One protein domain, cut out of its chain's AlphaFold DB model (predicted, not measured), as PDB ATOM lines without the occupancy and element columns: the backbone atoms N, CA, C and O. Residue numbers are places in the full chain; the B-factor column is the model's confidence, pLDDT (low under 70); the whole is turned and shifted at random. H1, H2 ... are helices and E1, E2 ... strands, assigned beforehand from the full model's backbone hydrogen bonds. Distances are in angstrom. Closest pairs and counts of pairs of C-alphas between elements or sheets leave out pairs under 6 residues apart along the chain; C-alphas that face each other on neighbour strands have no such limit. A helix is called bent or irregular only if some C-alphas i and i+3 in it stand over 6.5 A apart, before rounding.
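This is residues 3 to 83 of the 96 residues of an uncharacterized protein of Corallococcus sp. CAG:1435 (UniProt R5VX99). A small sheet of three strands, E1, E2 and E5, has the helices H1 and H2 over one face, and a hairpin of two strands, E3 and E4, reaches away from this part as an arm at one end of the longest axis. Residues 3 to 9 and the loop of residues 36 to 41 stick out. The printed part has 81 residues with five named strands and then two named helices, in the order E1 E2 E3 E4 E5 H1 H2; the sheets, E1 - E2 - E5 and E3 - E4, are antiparallel. The class is mixed, helices and strands, with 40 residues, under half, in named elements. The whole is loose, with a radius of gyration of the C-alphas of 14.6 A and spans of 45 by 35 by 20 A.

Residues 3 to 14 hold no named element. E1 is residues 15 to 17, beginning at C-alpha 15 at (44.243, -18.350, -8.877). E2 is residues 28 to 32, 13.2 A long. E3 is residues 44 to 48, 11.9 A, and E4 is residues 51 to 54, 10.3 A, beginning at C-alpha 51 at (22.556, -11.297, 1.255). E5 is residues 57 to 61, 12.5 A. H1 is residues 63 to 72, 14.4 A. H2 is residues 74 to 81, 10.0 A, ending at C-alpha 81 at (54.218, -19.305, 1.438); it is neither bent nor irregular, but only just: C-alphas 78 and 81 are 6.0 A apart.

E1 and E2 form a hairpin, antiparallel at 171 degrees, with N 16 and O 29 at 2.8 A. The inner strand E2 is antiparallel to E5 at 146 degrees, with N 59 and O 30 at 2.8 A. H1 and H2 on one face of this sheet make two layers, helices over strands. H1 has a height over the sheet of 9.9 A and runs slantwise to the strands, at 38 degrees to E2 on the local plane. The closest C-alphas of E2 and H2, those of Asp 32 and Ser 78, are 7.2 A apart. H1 and H2 are close but not clearly touching, with Leu 69 and Phe 77 their closest C-alphas at 5.5 A, and run opposite ways at a steep tilt of 59 degrees. In H1 and H2 every O i to N i+4 pair is within hydrogen-bond range. E4 runs on into E5 across a break of 2 residues, at 36 degrees. E3 and E4 form a hairpin, antiparallel at 157 degrees, with N 45 and O 53 at 2.8 A; both are apart from E1, E2, E5, H1 and H2.

The two C-alphas farthest apart, those of Asp 23 and Pro 49, are 45.5 A apart. The printed part has no cut. The link from E2 to E3, 11 residues, is long. The mean pLDDT of the printed part is 82.5; residues 19 to 24 and 36 to 42 are under 70.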
ATOM      1  N   PRO A   3      34.656 -13.263 -13.974       85.44
ATOM      2  CA  PRO A   3      33.593 -14.229 -13.652       85.44
ATOM      3  C   PRO A   3      32.310 -14.046 -14.470       85.44
ATOM      4  O   PRO A   3      31.660 -15.015 -14.847       85.44
ATOM      5  N   ILE A   4      31.945 -12.791 -14.747       85.25
ATOM      6  CA  ILE A   4      30.741 -12.450 -15.514       85.25
ATOM      7  C   ILE A   4      30.959 -12.765 -16.992       85.25
ATOM      8  O   ILE A   4      30.092 -13.352 -17.629       85.25
ATOM      9  N   GLU A   5      32.121 -12.390 -17.523       89.50
ATOM     10  CA  GLU A   5      32.472 -12.595 -18.932       89.50
ATOM     11  C   GLU A   5      32.612 -14.078 -19.286       89.50
ATOM     12  O   GLU A   5      32.250 -14.475 -20.387       89.50
ATOM     13  N   ASN A   6      33.081 -14.899 -18.342       87.06
ATOM     14  CA  ASN A   6      33.315 -16.329 -18.550       87.06
ATOM     15  C   ASN A   6      32.234 -17.225 -17.929       87.06
ATOM     16  O   ASN A   6      32.369 -18.447 -17.963       87.06
ATOM     17  N   ASN A   7      31.171 -16.641 -17.360       88.56
ATOM     18  CA  ASN A   7      30.102 -17.357 -16.658       88.56
ATOM     19  C   ASN A   7      30.639 -18.422 -15.679       88.56
ATOM     20  O   ASN A   7      30.207 -19.577 -15.684       88.56
ATOM     21  N   CYS A   8      31.624 -18.039 -14.868       87.50
ATOM     22  CA  CYS A   8      32.290 -18.935 -13.931       87.50
ATOM     23  C   CYS A   8      32.192 -18.418 -12.495       87.50
ATOM     24  O   CYS A   8      32.013 -17.224 -12.242       87.50
ATOM     25  N   LEU A   9      32.304 -19.341 -11.539       86.81
ATOM     26  CA  LEU A   9      32.398 -19.002 -10.126       86.81
ATOM     27  C   LEU A   9      33.868 -18.893  -9.737       86.81
ATOM     28  O   LEU A   9      34.659 -19.799  -9.998       86.81
ATOM     29  N   ILE A  10      34.209 -17.805  -9.058       87.06
ATOM     30  CA  ILE A  10      35.502 -17.649  -8.406       87.06
ATOM     31  C   ILE A  10      35.302 -17.730  -6.897       87.06
ATOM     32  O   ILE A  10      34.399 -17.089  -6.362       87.06
ATOM     33  N   SER A  11      36.134 -18.530  -6.233       89.69
ATOM     34  CA  SER A  11      36.059 -18.778  -4.798       89.69
ATOM     35  C   SER A  11      37.457 -18.847  -4.178       89.69
ATOM     36  O   SER A  11      38.466 -18.736  -4.875       89.69
ATOM     37  N   PHE A  12      37.494 -19.031  -2.862       89.19
ATOM     38  CA  PHE A  12      38.693 -19.338  -2.091       89.19
ATOM     39  C   PHE A  12      39.518 -20.460  -2.741       89.19
ATOM     40  O   PHE A  12      38.965 -21.458  -3.208       89.19
ATOM     41  N   GLY A  13      40.838 -20.277  -2.762       89.19
ATOM     42  CA  GLY A  13      41.807 -21.196  -3.344       89.19
ATOM     43  C   GLY A  13      41.965 -21.071  -4.860       89.19
ATOM     44  O   GLY A  13      42.828 -21.731  -5.426       89.19
ATOM     45  N   HIS A  14      41.167 -20.254  -5.556       91.25
ATOM     46  CA  HIS A  14      41.388 -20.024  -6.986       91.25
ATOM     47  C   HIS A  14      42.559 -19.067  -7.225       91.25
ATOM     48  O   HIS A  14      42.743 -18.093  -6.495       91.25
ATOM     49  N   SER A  15      43.291 -19.301  -8.312       90.12
ATOM     50  CA  SER A  15      44.243 -18.350  -8.877       90.12
ATOM     51  C   SER A  15      43.793 -17.864 -10.253       90.12
ATOM     52  O   SER A  15      43.061 -18.543 -10.977       90.12
ATOM     53  N   LEU A  16      44.201 -16.648 -10.597       89.00
ATOM     54  CA  LEU A  16      43.950 -16.006 -11.881       89.00
ATOM     55  C   LEU A  16      45.292 -15.575 -12.460       89.00
ATOM     56  O   LEU A  16      45.976 -14.750 -11.860       89.00
ATOM     57  N   GLU A  17      45.655 -16.116 -13.617       88.56
ATOM     58  CA  GLU A  17      46.847 -15.697 -14.354       88.56
ATOM     59  C   GLU A  17      46.527 -14.497 -15.250       88.56
ATOM     60  O   GLU A  17      45.501 -14.459 -15.936       88.56
ATOM     61  N   PHE A  18      47.422 -13.515 -15.264       84.94
ATOM     62  CA  PHE A  18      47.376 -12.387 -16.183       84.94
ATOM     63  C   PHE A  18      48.244 -12.681 -17.412       84.94
ATOM     64  O   PHE A  18      49.283 -13.335 -17.332       84.94
ATOM     65  N   GLY A  19      47.787 -12.223 -18.580       68.88
ATOM     66  CA  GLY A  19      48.435 -12.527 -19.861       68.88
ATOM     67  C   GLY A  19      49.795 -11.849 -20.060       68.88
ATOM     68  O   GLY A  19      50.635 -12.381 -20.785       68.88
ATOM     69  N   ASP A  20      50.033 -10.716 -19.395       66.38
ATOM     70  CA  ASP A  20      51.248  -9.922 -19.564       66.38
ATOM     71  C   ASP A  20      52.320 -10.348 -18.552       66.38
ATOM     72  O   ASP A  20      52.340  -9.921 -17.401       66.38
ATOM     73  N   LYS A  21      53.231 -11.219 -18.997       63.16
ATOM     74  CA  LYS A  21      54.363 -11.727 -18.208       63.16
ATOM     75  C   LYS A  21      55.598 -10.846 -18.407       63.16
ATOM     76  O   LYS A  21      56.552 -11.247 -19.071       63.16
ATOM     77  N   VAL A  22      55.562  -9.621 -17.886       63.38
ATOM     78  CA  VAL A  22      56.753  -8.752 -17.829       63.38
ATOM     79  C   VAL A  22      57.550  -9.093 -16.564       63.38
ATOM     80  O   VAL A  22      56.966  -9.237 -15.490       63.38
ATOM     81  N   ASP A  23      58.872  -9.242 -16.665       57.22
ATOM     82  CA  ASP A  23      59.718  -9.576 -15.508       57.22
ATOM     83  C   ASP A  23      59.567  -8.543 -14.377       57.22
ATOM     84  O   ASP A  23      59.596  -7.333 -14.607       57.22
ATOM     85  N   GLY A  24      59.378  -9.033 -13.147       60.94
ATOM     86  CA  GLY A  24      59.135  -8.211 -11.954       60.94
ATOM     87  C   GLY A  24      57.713  -7.649 -11.809       60.94
ATOM     88  O   GLY A  24      57.465  -6.878 -10.884       60.94
ATOM     89  N   SER A  25      56.779  -8.012 -12.695       74.44
ATOM     90  CA  SER A  25      55.373  -7.601 -12.603       74.44
ATOM     91  C   SER A  25      54.493  -8.664 -11.942       74.44
ATOM     92  O   SER A  25      54.851  -9.839 -11.858       74.44
ATOM     93  N   VAL A  26      53.324  -8.236 -11.461       82.19
ATOM     94  CA  VAL A  26      52.284  -9.139 -10.961       82.19
ATOM     95  C   VAL A  26      51.744  -9.938 -12.146       82.19
ATOM     96  O   VAL A  26      51.069  -9.384 -13.011       82.19
ATOM     97  N   VAL A  27      52.034 -11.237 -12.178       89.25
ATOM     98  CA  VAL A  27      51.626 -12.157 -13.254       89.25
ATOM     99  C   VAL A  27      50.319 -12.880 -12.944       89.25
ATOM    100  O   VAL A  27      49.797 -13.609 -13.782       89.25
ATOM    101  N   GLY A  28      49.781 -12.700 -11.741       89.00
ATOM    102  CA  GLY A  28      48.497 -13.257 -11.356       89.00
ATOM    103  C   GLY A  28      48.092 -12.888  -9.938       89.00
ATOM    104  O   GLY A  28      48.784 -12.146  -9.242       89.00
ATOM    105  N   VAL A  29      46.956 -13.423  -9.507       90.62
ATOM    106  CA  VAL A  29      46.472 -13.302  -8.130       90.62
ATOM    107  C   VAL A  29      46.021 -14.658  -7.603       90.62
ATOM    108  O   VAL A  29      45.377 -15.417  -8.323       90.62
ATOM    109  N   PHE A  30      46.331 -14.945  -6.345       92.12
ATOM    110  CA  PHE A  30      45.767 -16.053  -5.577       92.12
ATOM    111  C   PHE A  30      44.699 -15.516  -4.623       92.12
ATOM    112  O   PHE A  30      44.878 -14.454  -4.029       92.12
ATOM    113  N   LEU A  31      43.571 -16.212  -4.505       91.56
ATOM    114  CA  LEU A  31      42.454 -15.783  -3.671       91.56
ATOM    115  C   LEU A  31      42.399 -16.607  -2.397       91.56
ATOM    116  O   LEU A  31      42.086 -17.795  -2.428       91.56
ATOM    117  N   ASP A  32      42.637 -15.940  -1.279       88.75
ATOM    118  CA  ASP A  32      42.684 -16.553   0.041       88.75
ATOM    119  C   ASP A  32      41.643 -15.918   0.975       88.75
ATOM    120  O   ASP A  32      41.026 -14.890   0.668       88.75
ATOM    121  N   LEU A  33      41.408 -16.537   2.125       84.88
ATOM    122  CA  LEU A  33      40.700 -15.897   3.220       84.88
ATOM    123  C   LEU A  33      41.644 -14.895   3.901       84.88
ATOM    124  O   LEU A  33      42.827 -15.188   4.075       84.88
ATOM    125  N   PRO A  34      41.143 -13.719   4.315       78.12
ATOM    126  CA  PRO A  34      41.935 -12.818   5.139       78.12
ATOM    127  C   PRO A  34      42.374 -13.508   6.429       78.12
ATOM    128  O   PRO A  34      41.576 -14.234   7.034       78.12
ATOM    129  N   GLN A  35      43.602 -13.243   6.882       72.50
ATOM    130  CA  GLN A  35      44.040 -13.709   8.197       72.50
ATOM    131  C   GLN A  35      43.108 -13.177   9.289       72.50
ATOM    132  O   GLN A  35      42.896 -11.972   9.431       72.50
ATOM    133  N   ALA A  36      42.549 -14.102  10.065       65.31
ATOM    134  CA  ALA A  36      41.782 -13.786  11.255       65.31
ATOM    135  C   ALA A  36      42.752 -13.562  12.423       65.31
ATOM    136  O   ALA A  36      43.506 -14.464  12.780       65.31
ATOM    137  N   ILE A  37      42.733 -12.371  13.023       62.81
ATOM    138  CA  ILE A  37      43.442 -12.081  14.278       62.81
ATOM    139  C   ILE A  37      42.404 -12.201  15.386       62.81
ATOM    140  O   ILE A  37      41.550 -11.326  15.427       62.81
ATOM    141  N   ASP A  38      42.470 -13.265  16.200       58.09
ATOM    142  CA  ASP A  38      41.656 -13.685  17.375       58.09
ATOM    143  C   ASP A  38      40.219 -13.118  17.550       58.09
ATOM    144  O   ASP A  38      39.264 -13.883  17.696       58.09
ATOM    145  N   ASP A  39      40.024 -11.802  17.481       58.00
ATOM    146  CA  ASP A  39      38.738 -11.101  17.599       58.00
ATOM    147  C   ASP A  39      38.080 -10.725  16.250       58.00
ATOM    148  O   ASP A  39      36.870 -10.486  16.170       58.00
ATOM    149  N   LEU A  40      38.852 -10.689  15.161       55.53
ATOM    150  CA  LEU A  40      38.402 -10.414  13.798       55.53
ATOM    151  C   LEU A  40      38.144 -11.736  13.072       55.53
ATOM    152  O   LEU A  40      39.037 -12.352  12.496       55.53
ATOM    153  N   LYS A  41      36.881 -12.169  13.088       64.62
ATOM    154  CA  LYS A  41      36.380 -13.225  12.191       64.62
ATOM    155  C   LYS A  41      36.507 -12.771  10.729       64.62
ATOM    156  O   LYS A  41      36.694 -11.583  10.471       64.62
ATOM    157  N   PHE A  42      36.346 -13.698   9.777       69.00
ATOM    158  CA  PHE A  42      36.341 -13.380   8.340       69.00
ATOM    159  C   PHE A  42      35.546 -12.109   8.032       69.00
ATOM    160  O   PHE A  42      34.486 -11.868   8.619       69.00
ATOM    161  N   LEU A  43      36.035 -11.309   7.082       72.50
ATOM    162  CA  LEU A  43      35.350 -10.089   6.678       72.50
ATOM    163  C   LEU A  43      34.049 -10.452   5.944       72.50
ATOM    164  O   LEU A  43      34.035 -10.743   4.748       72.50
ATOM    165  N   PHE A  44      32.938 -10.455   6.681       76.81
ATOM    166  CA  PHE A  44      31.604 -10.632   6.124       76.81
ATOM    167  C   PHE A  44      31.023  -9.281   5.730       76.81
ATOM    168  O   PHE A  44      30.878  -8.366   6.541       76.81
ATOM    169  N   CYS A  45      30.625  -9.182   4.474       78.56
ATOM    170  CA  CYS A  45      30.099  -7.976   3.875       78.56
ATOM    171  C   CYS A  45      28.576  -8.168   3.694       78.56
ATOM    172  O   CYS A  45      28.116  -9.037   2.946       78.56
ATOM    173  N   LYS A  46      27.753  -7.401   4.427       84.25
ATOM    174  CA  LYS A  46      26.283  -7.473   4.318       84.25
ATOM    175  C   LYS A  46      25.801  -6.559   3.196       84.25
ATOM    176  O   LYS A  46      25.734  -5.348   3.364       84.25
ATOM    177  N   LEU A  47      25.435  -7.149   2.061       82.75
ATOM    178  CA  LEU A  47      24.971  -6.408   0.882       82.75
ATOM    179  C   LEU A  47      23.476  -6.060   0.958       82.75
ATOM    180  O   LEU A  47      23.025  -5.102   0.342       82.75
ATOM    181  N   SER A  48      22.683  -6.854   1.686       87.81
ATOM    182  CA  SER A  48      21.255  -6.598   1.939       87.81
ATOM    183  C   SER A  48      20.771  -7.399   3.165       87.81
ATOM    184  O   SER A  48      21.532  -8.225   3.677       87.81
ATOM    185  N   PRO A  49      19.518  -7.243   3.640       88.38
ATOM    186  CA  PRO A  49      18.987  -8.032   4.757       88.38
ATOM    187  C   PRO A  49      19.087  -9.557   4.585       88.38
ATOM    188  O   PRO A  49      19.219 -10.253   5.585       88.38
ATOM    189  N   PHE A  50      19.092 -10.054   3.343       90.81
ATOM    190  CA  PHE A  50      19.123 -11.488   3.014       90.81
ATOM    191  C   PHE A  50      20.380 -11.920   2.247       90.81
ATOM    192  O   PHE A  50      20.478 -13.070   1.831       90.81
ATOM    193  N   LYS A  51      21.331 -11.004   2.011       87.06
ATOM    194  CA  LYS A  51      22.556 -11.297   1.255       87.06
ATOM    195  C   LYS A  51      23.776 -10.934   2.079       87.06
ATOM    196  O   LYS A  51      24.015  -9.757   2.359       87.06
ATOM    197  N   ILE A  52      24.541 -11.959   2.414       85.00
ATOM    198  CA  ILE A  52      25.842 -11.868   3.062       85.00
ATOM    199  C   ILE A  52      26.852 -12.426   2.064       85.00
ATOM    200  O   ILE A  52      26.585 -13.440   1.421       85.00
ATOM    201  N   THR A  53      27.979 -11.748   1.904       85.00
ATOM    202  CA  THR A  53      29.107 -12.246   1.119       85.00
ATOM    203  C   THR A  53      30.354 -12.297   1.990       85.00
ATOM    204  O   THR A  53      30.448 -11.581   2.988       85.00
ATOM    205  N   VAL A  54      31.282 -13.175   1.630       83.56
ATOM    206  CA  VAL A  54      32.605 -13.251   2.245       83.56
ATOM    207  C   VAL A  54      33.552 -12.487   1.346       83.56
ATOM    208  O   VAL A  54      33.631 -12.752   0.148       83.56
ATOM    209  N   CYS A  55      34.245 -11.522   1.926       83.75
ATOM    210  CA  CYS A  55      35.258 -10.768   1.226       83.75
ATOM    211  C   CYS A  55      36.563 -11.601   1.232       83.75
ATOM    212  O   CYS A  55      37.092 -11.925   2.295       83.75
ATOM    213  N   LEU A  56      37.024 -12.009   0.042       86.81
ATOM    214  CA  LEU A  56      38.287 -12.734  -0.154       86.81
ATOM    215  C   LEU A  56      39.450 -11.750  -0.285       86.81
ATOM    216  O   LEU A  56      39.286 -10.645  -0.808       86.81
ATOM    217  N   GLN A  57      40.628 -12.173   0.151       85.81
ATOM    218  CA  GLN A  57      41.874 -11.452  -0.033       85.81
ATOM    219  C   GLN A  57      42.522 -11.858  -1.358       85.81
ATOM    220  O   GLN A  57      42.697 -13.042  -1.635       85.81
ATOM    221  N   ALA A  58      42.900 -10.872  -2.171       87.88
ATOM    222  CA  ALA A  58      43.698 -11.098  -3.369       87.88
ATOM    223  C   ALA A  58      45.185 -10.933  -3.039       87.88
ATOM    224  O   ALA A  58      45.622  -9.845  -2.664       87.88
ATOM    225  N   ILE A  59      45.946 -12.013  -3.185       87.44
ATOM    226  CA  ILE A  59      47.390 -12.062  -2.968       87.44
ATOM    227  C   ILE A  59      48.068 -11.953  -4.339       87.44
ATOM    228  O   ILE A  59      47.879 -12.846  -5.169       87.44
ATOM    229  N   PRO A  60      48.801 -10.864  -4.629       88.31
ATOM    230  CA  PRO A  60      49.500 -10.720  -5.898       88.31
ATOM    231  C   PRO A  60      50.618 -11.758  -6.008       88.31
ATOM    232  O   PRO A  60      51.354 -11.994  -5.053       88.31
ATOM    233  N   LEU A  61      50.749 -12.358  -7.187       87.94
ATOM    234  CA  LEU A  61      51.780 -13.340  -7.491       87.94
ATOM    235  C   LEU A  61      52.756 -12.755  -8.506       87.94
ATOM    236  O   LEU A  61      52.341 -12.280  -9.567       87.94
ATOM    237  N   ASP A  62      54.046 -12.832  -8.205       87.69
ATOM    238  CA  ASP A  62      55.085 -12.785  -9.228       87.69
ATOM    239  C   ASP A  62      55.281 -14.181  -9.853       87.69
ATOM    240  O   ASP A  62      54.609 -15.157  -9.502       87.69
ATOM    241  N   MET A  63      56.196 -14.284 -10.819       86.38
ATOM    242  CA  MET A  63      56.443 -15.547 -11.516       86.38
ATOM    243  C   MET A  63      56.993 -16.642 -10.586       86.38
ATOM    244  O   MET A  63      56.707 -17.821 -10.793       86.38
ATOM    245  N   GLN A  64      57.763 -16.279  -9.556       87.31
ATOM    246  CA  GLN A  64      58.304 -17.239  -8.597       87.31
ATOM    247  C   GLN A  64      57.186 -17.811  -7.720       87.31
ATOM    248  O   GLN A  64      57.055 -19.030  -7.616       87.31
ATOM    249  N   ALA A  65      56.351 -16.944  -7.148       87.81
ATOM    250  CA  ALA A  65      55.211 -17.318  -6.326       87.81
ATOM    251  C   ALA A  65      54.184 -18.139  -7.117       87.81
ATOM    252  O   ALA A  65      53.686 -19.145  -6.615       87.81
ATOM    253  N   LEU A  66      53.913 -17.777  -8.378       89.94
ATOM    254  CA  LEU A  66      53.026 -18.549  -9.249       89.94
ATOM    255  C   LEU A  66      53.563 -19.966  -9.497       89.94
ATOM    256  O   LEU A  66      52.827 -20.938  -9.343       89.94
ATOM    257  N   ASN A  67      54.845 -20.101  -9.844       90.62
ATOM    258  CA  ASN A  67      55.454 -21.418 -10.049       90.62
ATOM    259  C   ASN A  67      55.426 -22.261  -8.769       90.62
ATOM    260  O   ASN A  67      55.176 -23.467  -8.830       90.62
ATOM    261  N   GLN A  68      55.646 -21.632  -7.613       91.25
ATOM    262  CA  GLN A  68      55.552 -22.301  -6.322       91.25
ATOM    263  C   GLN A  68      54.127 -22.809  -6.076       91.25
ATOM    264  O   GLN A  68      53.959 -23.995  -5.803       91.25
ATOM    265  N   LEU A  69      53.112 -21.955  -6.253       91.69
ATOM    266  CA  LEU A  69      51.696 -22.313  -6.130       91.69
ATOM    267  C   LEU A  69      51.330 -23.506  -7.023       91.69
ATOM    268  O   LEU A  69      50.715 -24.459  -6.552       91.69
ATOM    269  N   LEU A  70      51.750 -23.486  -8.291       91.88
ATOM    270  CA  LEU A  70      51.500 -24.578  -9.239       91.88
ATOM    271  C   LEU A  70      52.202 -25.888  -8.847       91.88
ATOM    272  O   LEU A  70      51.741 -26.964  -9.223       91.88
ATOM    273  N   THR A  71      53.305 -25.806  -8.102       94.75
ATOM    274  CA  THR A  71      54.091 -26.969  -7.676       94.75
ATOM    275  C   THR A  71      53.525 -27.611  -6.412       94.75
ATOM    276  O   THR A  71      53.410 -28.834  -6.350       94.75
ATOM    277  N   VAL A  72      53.194 -26.807  -5.398       92.00
ATOM    278  CA  VAL A  72      52.791 -27.308  -4.070       92.00
ATOM    279  C   VAL A  72      51.277 -27.416  -3.896       92.00
ATOM    280  O   VAL A  72      50.806 -28.145  -3.026       92.00
ATOM    281  N   GLY A  73      50.508 -26.733  -4.746       91.12
ATOM    282  CA  GLY A  73      49.056 -26.659  -4.652       91.12
ATOM    283  C   GLY A  73      48.567 -25.631  -3.629       91.12
ATOM    284  O   GLY A  73      49.324 -25.080  -2.835       91.12
ATOM    285  N   ASN A  74      47.264 -25.362  -3.667       90.94
ATOM    286  CA  ASN A  74      46.660 -24.214  -2.983       90.94
ATOM    287  C   ASN A  74      46.776 -24.271  -1.452       90.94
ATOM    288  O   ASN A  74      47.055 -23.250  -0.831       90.94
ATOM    289  N   GLU A  75      46.550 -25.444  -0.850       88.06
ATOM    290  CA  GLU A  75      46.550 -25.610   0.614       88.06
ATOM    291  C   GLU A  75      47.943 -25.364   1.203       88.06
ATOM    292  O   GLU A  75      48.105 -24.528   2.091       88.06
ATOM    293  N   GLU A  76      48.958 -26.030   0.649       87.81
ATOM    294  CA  GLU A  76      50.353 -25.873   1.071       87.81
ATOM    295  C   GLU A  76      50.874 -24.462   0.767       87.81
ATOM    296  O   GLU A  76      51.603 -23.876   1.566       87.81
ATOM    297  N   PHE A  77      50.470 -23.877  -0.365       89.12
ATOM    298  CA  PHE A  77      50.843 -22.508  -0.705       89.12
ATOM    299  C   PHE A  77      50.308 -21.494   0.315       89.12
ATOM    300  O   PHE A  77      51.070 -20.658   0.804       89.12
ATOM    301  N   SER A  78      49.020 -21.590   0.658       85.75
ATOM    302  CA  SER A  78      48.366 -20.716   1.640       85.75
ATOM    303  C   SER A  78      49.017 -20.828   3.022       85.75
ATOM    304  O   SER A  78      49.313 -19.811   3.647       85.75
ATOM    305  N   TYR A  79      49.317 -22.050   3.475       81.94
ATOM    306  CA  TYR A  79      49.891 -22.265   4.802       81.94
ATOM    307  C   TYR A  79      51.348 -21.794   4.913       81.94
ATOM    308  O   TYR A  79      51.701 -21.102   5.863       81.94
ATOM    309  N   THR A  80      52.187 -22.150   3.939       80.12
ATOM    310  CA  THR A  80      53.647 -22.032   4.078       80.12
ATOM    311  C   THR A  80      54.217 -20.776   3.415       80.12
ATOM    312  O   THR A  80      55.221 -20.233   3.875       80.12
ATOM    313  N   TYR A  81      53.604 -20.302   2.325       78.06
ATOM    314  CA  TYR A  81      54.218 -19.305   1.438       78.06
ATOM    315  C   TYR A  81      53.452 -17.988   1.370       78.06
ATOM    316  O   TYR A  81      54.066 -16.953   1.119       78.06
ATOM    317  N   ALA A  82      52.135 -17.999   1.598       76.25
ATOM    318  CA  ALA A  82      51.355 -16.768   1.589       76.25
ATOM    319  C   ALA A  82      51.756 -15.844   2.752       76.25
ATOM    320  O   ALA A  82      51.879 -14.646   2.536       76.25
ATOM    321  N   TYR A  83      52.031 -16.388   3.945       72.38
ATOM    322  CA  TYR A  83      52.345 -15.619   5.158       72.38
ATOM    323  C   TYR A  83      53.615 -16.140   5.858       72.38
ATOM    324  O   TYR A  83      53.514 -16.780   6.903       72.38
TER     325      TYR A  83